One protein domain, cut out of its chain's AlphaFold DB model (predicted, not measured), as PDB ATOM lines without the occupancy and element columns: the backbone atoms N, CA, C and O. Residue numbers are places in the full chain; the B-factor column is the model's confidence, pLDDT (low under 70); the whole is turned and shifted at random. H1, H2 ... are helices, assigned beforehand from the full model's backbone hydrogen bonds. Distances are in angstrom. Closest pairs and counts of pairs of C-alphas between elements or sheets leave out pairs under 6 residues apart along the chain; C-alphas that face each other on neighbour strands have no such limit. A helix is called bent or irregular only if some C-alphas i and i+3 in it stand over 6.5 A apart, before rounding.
ATOM      1  N   ALA A 225     -31.416 -12.625   6.688       58.66
ATOM      2  CA  ALA A 225     -31.603 -13.368   5.436       58.66
ATOM      3  C   ALA A 225     -31.143 -14.835   5.507       58.66
ATOM      4  O   ALA A 225     -31.227 -15.579   4.531       58.66
ATOM      5  N   ARG A 226     -30.629 -15.267   6.663       72.56
ATOM      6  CA  ARG A 226     -30.172 -16.640   6.874       72.56
ATOM      7  C   ARG A 226     -31.368 -17.563   7.043       72.56
ATOM      8  O   ARG A 226     -32.135 -17.395   7.980       72.56
ATOM      9  N   ASN A 227     -31.474 -18.597   6.212       77.06
ATOM     10  CA  ASN A 227     -32.471 -19.638   6.428       77.06
ATOM     11  C   ASN A 227     -32.076 -20.538   7.615       77.06
ATOM     12  O   ASN A 227     -31.288 -21.477   7.453       77.06
ATOM     13  N   ALA A 228     -32.659 -20.275   8.788       81.44
ATOM     14  CA  ALA A 228     -32.473 -21.063  10.006       81.44
ATOM     15  C   ALA A 228     -32.765 -22.568   9.866       81.44
ATOM     16  O   ALA A 228     -32.340 -23.331  10.735       81.44
ATOM     17  N   SER A 229     -33.435 -23.030   8.801       78.38
ATOM     18  CA  SER A 229     -33.665 -24.463   8.587       78.38
ATOM     19  C   SER A 229     -32.415 -25.260   8.191       78.38
ATOM     20  O   SER A 229     -32.444 -26.490   8.212       78.38
ATOM     21  N   THR A 230     -31.323 -24.577   7.833       82.88
ATOM     22  CA  THR A 230     -30.089 -25.199   7.329       82.88
ATOM     23  C   THR A 230     -28.978 -25.193   8.378       82.88
ATOM     24  O   THR A 230     -28.724 -24.172   9.023       82.88
ATOM     25  N   LEU A 231     -28.262 -26.313   8.514       84.19
ATOM     26  CA  LEU A 231     -27.148 -26.443   9.461       84.19
ATOM     27  C   LEU A 231     -26.065 -25.384   9.207       84.19
ATOM     28  O   LEU A 231     -25.588 -24.743  10.144       84.19
ATOM     29  N   ARG A 232     -25.733 -25.129   7.934       86.19
ATOM     30  CA  ARG A 232     -24.780 -24.078   7.562       86.19
ATOM     31  C   ARG A 232     -25.183 -22.712   8.127       86.19
ATOM     32  O   ARG A 232     -24.359 -22.056   8.757       86.19
ATOM     33  N   ALA A 233     -26.436 -22.290   7.948       84.44
ATOM     34  CA  ALA A 233     -26.908 -20.998   8.447       84.44
ATOM     35  C   ALA A 233     -26.908 -20.911   9.980       84.44
ATOM     36  O   ALA A 233     -26.638 -19.837  10.519       84.44
ATOM     37  N   GLN A 234     -27.180 -22.023  10.672       86.62
ATOM     38  CA  GLN A 234     -27.109 -22.116  12.135       86.62
ATOM     39  C   GLN A 234     -25.668 -21.965  12.655       86.62
ATOM     40  O   GLN A 234     -25.465 -21.342  13.694       86.62
ATOM     41  N   LEU A 235     -24.672 -22.467  11.913       86.44
ATOM     42  CA  LEU A 235     -23.240 -22.382  12.239       86.44
ATOM     43  C   LEU A 235     -22.567 -21.073  11.766       86.44
ATOM     44  O   LEU A 235     -21.546 -20.660  12.316       86.44
ATOM     45  N   GLU A 236     -23.147 -20.373  10.786       86.00
ATOM     46  CA  GLU A 236     -22.670 -19.090  10.234       86.00
ATOM     47  C   GLU A 236     -22.371 -17.971  11.271       86.00
ATOM     48  O   GLU A 236     -21.508 -17.133  10.990       86.00
ATOM     49  N   PRO A 237     -22.992 -17.899  12.470       84.94
ATOM     50  CA  PRO A 237     -22.595 -16.958  13.525       84.94
ATOM     51  C   PRO A 237     -21.176 -17.165  14.086       84.94
ATOM     52  O   PRO A 237     -20.575 -16.205  14.580       84.94
ATOM     53  N   TYR A 238     -20.622 -18.379  14.012       80.50
ATOM     54  CA  TYR A 238     -19.286 -18.681  14.527       80.50
ATOM     55  C   TYR A 238     -18.165 -18.119  13.637       80.50
ATOM     56  O   TYR A 238     -18.267 -18.032  12.406       80.50
ATOM     57  N   SER A 239     -17.046 -17.735  14.262       78.88
ATOM     58  CA  SER A 239     -15.839 -17.328  13.526       78.88
ATOM     59  C   SER A 239     -15.069 -18.543  13.023       78.88
ATOM     60  O   SER A 239     -15.112 -19.592  13.657       78.88
ATOM     61  N   THR A 240     -14.296 -18.381  11.948       74.44
ATOM     62  CA  THR A 240     -13.496 -19.468  11.359       74.44
ATOM     63  C   THR A 240     -12.668 -20.251  12.396       74.44
ATOM     64  O   THR A 240     -12.831 -21.463  12.413       74.44
ATOM     65  N   PRO A 241     -11.936 -19.632  13.356       72.88
ATOM     66  CA  PRO A 241     -11.223 -20.391  14.394       72.88
ATOM     67  C   PRO A 241     -12.107 -21.307  15.256       72.88
ATOM     68  O   PRO A 241     -11.692 -22.408  15.589       72.88
ATOM     69  N   GLN A 242     -13.344 -20.902  15.571       77.31
ATOM     70  CA  GLN A 242     -14.272 -21.734  16.350       77.31
ATOM     71  C   GLN A 242     -14.822 -22.898  15.528       77.31
ATOM     72  O   GLN A 242     -14.994 -23.990  16.057       77.31
ATOM     73  N   LEU A 243     -15.092 -22.670  14.239       82.62
ATOM     74  CA  LEU A 243     -15.524 -23.724  13.319       82.62
ATOM     75  C   LEU A 243     -14.400 -24.756  13.119       82.62
ATOM     76  O   LEU A 243     -14.662 -25.953  13.185       82.62
ATOM     77  N   THR A 244     -13.152 -24.298  12.968       79.00
ATOM     78  CA  THR A 244     -11.954 -25.151  12.916       79.00
ATOM     79  C   THR A 244     -11.760 -25.924  14.223       79.00
ATOM     80  O   THR A 244     -11.604 -27.140  14.190       79.00
ATOM     81  N   ARG A 245     -11.852 -25.261  15.387       78.50
ATOM     82  CA  ARG A 245     -11.743 -25.929  16.695       78.50
ATOM     83  C   ARG A 245     -12.858 -26.956  16.911       78.50
ATOM     84  O   ARG A 245     -12.570 -28.038  17.403       78.50
ATOM     85  N   ARG A 246     -14.102 -26.673  16.509       83.12
ATOM     86  CA  ARG A 246     -15.201 -27.655  16.557       83.12
ATOM     87  C   ARG A 246     -14.922 -28.862  15.661       83.12
ATOM     88  O   ARG A 246     -15.136 -29.986  16.095       83.12
ATOM     89  N   LEU A 247     -14.434 -28.649  14.440       84.00
ATOM     90  CA  LEU A 247     -14.050 -29.741  13.541       84.00
ATOM     91  C   LEU A 247     -12.985 -30.653  14.184       84.00
ATOM     92  O   LEU A 247     -13.128 -31.875  14.180       84.00
ATOM     93  N   GLU A 248     -11.962 -30.050  14.786       83.31
ATOM     94  CA  GLU A 248     -10.834 -30.765  15.391       83.31
ATOM     95  C   GLU A 248     -11.218 -31.467  16.704       83.31
ATOM     96  O   GLU A 248     -10.932 -32.649  16.867       83.31
ATOM     97  N   VAL A 249     -11.917 -30.781  17.614       77.12
ATOM     98  CA  VAL A 249     -12.262 -31.303  18.949       77.12
ATOM     99  C   VAL A 249     -13.479 -32.227  18.923       77.12
ATOM    100  O   VAL A 249     -13.448 -33.290  19.535       77.12
ATOM    101  N   THR A 250     -14.562 -31.842  18.244       79.25
ATOM    102  CA  THR A 250     -15.821 -32.606  18.269       79.25
ATOM    103  C   THR A 250     -15.795 -33.790  17.306       79.25
ATOM    104  O   THR A 250     -16.355 -34.837  17.618       79.25
ATOM    105  N   PHE A 251     -15.149 -33.645  16.144       82.50
ATOM    106  CA  PHE A 251     -15.156 -34.667  15.091       82.50
ATOM    107  C   PHE A 251     -13.799 -35.353  14.877       82.50
ATOM    108  O   PHE A 251     -13.705 -36.251  14.042       82.50
ATOM    109  N   GLY A 252     -12.744 -34.947  15.597       82.31
ATOM    110  CA  GLY A 252     -11.397 -35.512  15.442       82.31
ATOM    111  C   GLY A 252     -10.760 -35.246  14.073       82.31
ATOM    112  O   GLY A 252      -9.805 -35.925  13.695       82.31
ATOM    113  N   ALA A 253     -11.295 -34.299  13.296       84.56
ATOM    114  CA  ALA A 253     -10.900 -34.062  11.914       84.56
ATOM    115  C   ALA A 253      -9.953 -32.857  11.819       84.56
ATOM    116  O   ALA A 253     -10.316 -31.733  12.152       84.56
ATOM    117  N   ALA A 254      -8.730 -33.077  11.334       79.81
ATOM    118  CA  ALA A 254      -7.734 -32.020  11.184       79.81
ATOM    119  C   ALA A 254      -7.755 -31.401   9.780       79.81
ATOM    120  O   ALA A 254      -7.797 -32.110   8.772       79.81
ATOM    121  N   LEU A 255      -7.644 -30.073   9.709       79.62
ATOM    122  CA  LEU A 255      -7.420 -29.359   8.454       79.62
ATOM    123  C   LEU A 255      -5.928 -29.065   8.222       79.62
ATOM    124  O   LEU A 255      -5.233 -28.663   9.165       79.62
ATOM    125  N   PRO A 256      -5.444 -29.179   6.965       76.69
ATOM    126  CA  PRO A 256      -4.139 -28.666   6.557       76.69
ATOM    127  C   PRO A 256      -3.933 -27.207   6.985       76.69
ATOM    128  O   PRO A 256      -4.882 -26.418   7.004       76.69
ATOM    129  N   ALA A 257      -2.702 -26.826   7.329       70.94
ATOM    130  CA  ALA A 257      -2.410 -25.508   7.903       70.94
ATOM    131  C   ALA A 257      -2.806 -24.334   6.979       70.94
ATOM    132  O   ALA A 257      -3.267 -23.300   7.460       70.94
ATOM    133  N   ASP A 258      -2.706 -24.518   5.659       73.81
ATOM    134  CA  ASP A 258      -3.175 -23.581   4.627       73.81
ATOM    135  C   ASP A 258      -4.710 -23.461   4.568       73.81
ATOM    136  O   ASP A 258      -5.239 -22.433   4.145       73.81
ATOM    137  N   ALA A 259      -5.437 -24.493   5.003       67.62
ATOM    138  CA  ALA A 259      -6.895 -24.555   4.976       67.62
ATOM    139  C   ALA A 259      -7.554 -23.923   6.212       67.62
ATOM    140  O   ALA A 259      -8.673 -23.430   6.112       67.62
ATOM    141  N   ARG A 260      -6.873 -23.896   7.369       68.19
ATOM    142  CA  ARG A 260      -7.437 -23.414   8.652       68.19
ATOM    143  C   ARG A 260      -7.910 -21.952   8.625       68.19
ATOM    144  O   ARG A 260      -8.757 -21.573   9.434       68.19
ATOM    145  N   GLY A 261      -7.367 -21.131   7.722       68.75
ATOM    146  CA  GLY A 261      -7.772 -19.735   7.514       68.75
ATOM    147  C   GLY A 261      -8.893 -19.530   6.485       68.75
ATOM    148  O   GLY A 261      -9.474 -18.444   6.432       68.75
ATOM    149  N   ASP A 262      -9.213 -20.545   5.680       79.56
ATOM    150  CA  ASP A 262     -10.211 -20.483   4.613       79.56
ATOM    151  C   ASP A 262     -11.582 -20.924   5.145       79.56
ATOM    152  O   ASP A 262     -11.815 -22.093   5.455       79.56
ATOM    153  N   ARG A 263     -12.511 -19.966   5.248       83.00
ATOM    154  CA  ARG A 263     -13.849 -20.200   5.809       83.00
ATOM    155  C   ARG A 263     -14.655 -21.232   5.018       83.00
ATOM    156  O   ARG A 263     -15.400 -21.979   5.644       83.00
ATOM    157  N   GLU A 264     -14.516 -21.295   3.695       87.31
ATOM    158  CA  GLU A 264     -15.287 -22.241   2.880       87.31
ATOM    159  C   GLU A 264     -14.714 -23.652   2.970       87.31
ATOM    160  O   GLU A 264     -15.478 -24.607   3.098       87.31
ATOM    161  N   ARG A 265     -13.382 -23.802   3.013       84.44
ATOM    162  CA  ARG A 265     -12.752 -25.114   3.266       84.44
ATOM    163  C   ARG A 265     -13.079 -25.636   4.665       84.44
ATOM    164  O   ARG A 265     -13.383 -26.819   4.808       84.44
ATOM    165  N   VAL A 266     -13.090 -24.757   5.671       84.62
ATOM    166  CA  VAL A 266     -13.533 -25.090   7.036       84.62
ATOM    167  C   VAL A 266     -15.006 -25.511   7.054       84.62
ATOM    168  O   VAL A 266     -15.332 -26.539   7.644       84.62
ATOM    169  N   PHE A 267     -15.894 -24.784   6.367       88.06
ATOM    170  CA  PHE A 267     -17.307 -25.165   6.270       88.06
ATOM    171  C   PHE A 267     -17.528 -26.493   5.550       88.06
ATOM    172  O   PHE A 267     -18.299 -27.314   6.037       88.06
ATOM    173  N   ALA A 268     -16.863 -26.720   4.417       87.88
ATOM    174  CA  ALA A 268     -16.998 -27.954   3.650       87.88
ATOM    175  C   ALA A 268     -16.575 -29.180   4.475       87.88
ATOM    176  O   ALA A 268     -17.292 -30.178   4.502       87.88
ATOM    177  N   ALA A 269     -15.456 -29.084   5.201       89.69
ATOM    178  CA  ALA A 269     -15.002 -30.146   6.094       89.69
ATOM    179  C   ALA A 269     -15.956 -30.361   7.282       89.69
ATOM    180  O   ALA A 269     -16.262 -31.503   7.618       89.69
ATOM    181  N   LEU A 270     -16.476 -29.285   7.883       87.69
ATOM    182  CA  LEU A 270     -17.407 -29.370   9.010       87.69
ATOM    183  C   LEU A 270     -18.757 -29.975   8.611       87.69
ATOM    184  O   LEU A 270     -19.232 -30.881   9.288       87.69
ATOM    185  N   LEU A 271     -19.348 -29.546   7.494       87.81
ATOM    186  CA  LEU A 271     -20.592 -30.129   6.983       87.81
ATOM    187  C   LEU A 271     -20.410 -31.605   6.589       87.81
ATOM    188  O   LEU A 271     -21.299 -32.411   6.850       87.81
ATOM    189  N   ALA A 272     -19.248 -31.990   6.048       87.31
ATOM    190  CA  ALA A 272     -18.928 -33.394   5.787       87.31
ATOM    191  C   ALA A 272     -18.774 -34.223   7.079       87.31
ATOM    192  O   ALA A 272     -19.226 -35.366   7.128       87.31
ATOM    193  N   ALA A 273     -18.180 -33.653   8.133       87.69
ATOM    194  CA  ALA A 273     -18.041 -34.309   9.432       87.69
ATOM    195  C   ALA A 273     -19.398 -34.526  10.125       87.69
ATOM    196  O   ALA A 273     -19.654 -35.606  10.655       87.69
ATOM    197  N   TYR A 274     -20.304 -33.547  10.035       86.19
ATOM    198  CA  TYR A 274     -21.704 -33.706  10.433       86.19
ATOM    199  C   TYR A 274     -22.423 -34.777   9.588       86.19
ATOM    200  O   TYR A 274     -23.035 -35.691  10.138       86.19
ATOM    201  N   ALA A 275     -22.288 -34.757   8.259       83.94
ATOM    202  CA  ALA A 275     -22.897 -35.783   7.407       83.94
ATOM    203  C   ALA A 275     -22.443 -37.211   7.781       83.94
ATOM    204  O   ALA A 275     -23.245 -38.146   7.732       83.94
ATOM    205  N   ALA A 276     -21.192 -37.379   8.227       84.06
ATOM    206  CA  ALA A 276     -20.659 -38.656   8.701       84.06
ATOM    207  C   ALA A 276     -21.279 -39.149  10.026       84.06
ATOM    208  O   ALA A 276     -21.322 -40.358  10.249       84.06
ATOM    209  N   THR A 277     -21.809 -38.262  10.879       78.12
ATOM    210  CA  THR A 277     -22.571 -38.645  12.085       78.12
ATOM    211  C   THR A 277     -24.066 -38.869  11.810       78.12
ATOM    212  O   THR A 277     -24.831 -39.119  12.739       78.12
ATOM    213  N   GLY A 278     -24.495 -38.820  10.542       70.94
ATOM    214  CA  GLY A 278     -25.898 -38.938  10.122       70.94
ATOM    215  C   GLY A 278     -26.647 -37.600  10.044       70.94
ATOM    216  O   GLY A 278     -27.838 -37.578   9.735       70.94
ATOM    217  N   VAL A 279     -25.957 -36.482  10.287       65.81
ATOM    218  CA  VAL A 279     -26.515 -35.124  10.316       65.81
ATOM    219  C   VAL A 279     -26.519 -34.543   8.894       65.81
ATOM    220  O   VAL A 279     -25.531 -33.974   8.435       65.81
ATOM    221  N   GLY A 280     -27.630 -34.714   8.169       54.41
ATOM    222  CA  GLY A 280     -27.812 -34.194   6.803       54.41
ATOM    223  C   GLY A 280     -28.241 -32.718   6.710       54.41
ATOM    224  O   GLY A 280     -28.513 -32.058   7.710       54.41
ATOM    225  N   ASP A 281     -28.363 -32.193   5.488       51.00
ATOM    226  CA  ASP A 281     -28.862 -30.830   5.251       51.00
ATOM    227  C   ASP A 281     -30.386 -30.730   5.451       51.00
ATOM    228  O   ASP A 281     -31.181 -31.003   4.550       51.00
ATOM    229  N   GLY A 282     -30.802 -30.305   6.645       47.56
ATOM    230  CA  GLY A 282     -32.192 -29.969   6.957       47.56
ATOM    231  C   GLY A 282     -32.501 -29.962   8.455       47.56
ATOM    232  O   GLY A 282     -31.713 -30.416   9.280       47.56
ATOM    233  N   LEU A 283     -33.695 -29.484   8.811       44.75
ATOM    234  CA  LEU A 283     -34.151 -29.245  10.193       44.75
ATOM    235  C   LEU A 283     -34.348 -30.505  11.072       44.75
ATOM    236  O   LEU A 283     -34.868 -30.394  12.175       44.75
ATOM    237  N   GLY A 284     -33.951 -31.690  10.599       47.69
ATOM    238  CA  GLY A 284     -34.039 -32.969  11.321       47.69
ATOM    239  C   GLY A 284     -32.682 -33.595  11.650       47.69
ATOM    240  O   GLY A 284     -32.613 -34.793  11.893       47.69
ATOM    241  N   ALA A 285     -31.604 -32.813  11.573       60.62
ATOM    242  CA  ALA A 285     -30.240 -33.328  11.626       60.62
ATOM    243  C   ALA A 285     -29.582 -33.202  13.010       60.62
ATOM    244  O   ALA A 285     -28.680 -33.963  13.328       60.62
TER     245      ALA A 285
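What this domain is: This is residues 225 to 285 of the 487 residues of an uncharacterized protein of Aureococcus anophagefferens (UniProt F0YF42). Two helices, H2 and H3, pack side by side and run the same way, and the short helix H1 lies to one side of this pair. The long link from H2 to H3 loops out on the side of the pair away from H1 and folds back to the start of H3, while residues 225 to 230 and 277 to 285 lie on H1's side. The printed part has 61 residues with three named helices, in the order H1, H2, H3 along the chain, and no named strand; its class is all helix. It is compact, with a radius of gyration of the C-alphas of 11.3 A, and the C-alphas span 32 by 26 by 15 A along their three main axes.

How they stand to each other: The longest helix is H3, residues 263 to 276. It touches H2, residues 240 to 251, with 11 pairs of C-alphas within 8 A. Their closest C-alphas are those of Thr 240 and Arg 263, 5.6 A apart. The lines of H2 and H3 stand at a shallow tilt of 22 degrees, and the two helices run the same way, with their centres 9.8 A apart. H1, residues 231 to 235, only just touches H3, with 3 pairs of C-alphas within 8 A. H3 touches H1 with residues 267 to 271 alone, and the closest C-alphas of the two helices are those of Arg 232 and Leu 271, 7.4 A apart. H1 and H2 are close but not clearly touching: their closest C-alphas, those of Leu 235 and Leu 243, are 7.9 A apart. In H1, H2 and H3 every backbone O i to N i+4 pair is within hydrogen-bond range.

Where its parts are: H3 measures 19.9 A from C-alpha 263 at (-13.849, -20.200, 5.809) to C-alpha 276 at (-20.659, -38.656, 8.701). H2 measures 15.7 A from C-alpha 240 to C-alpha 251. H1 measures 6.3 A and begins at C-alpha 231, at (-27.148, -26.443, 9.461). None of the three helices is bent or irregular.

The domain as a whole: The two C-alphas farthest apart are those of Asp 258 and Gly 284, at 32.9 A. The first and last printed C-alphas, those of Ala 225 and Ala 285, are 20.9 A apart. The printed part has no cut. The link from H1 to H2, 4 residues, is tight, and the link from H2 to H3, 11 residues, is long. The mean pLDDT of the printed part is 77.5, and 11 residues are under 70: residue 225, residues 259 to 261 and residues 279 to 285.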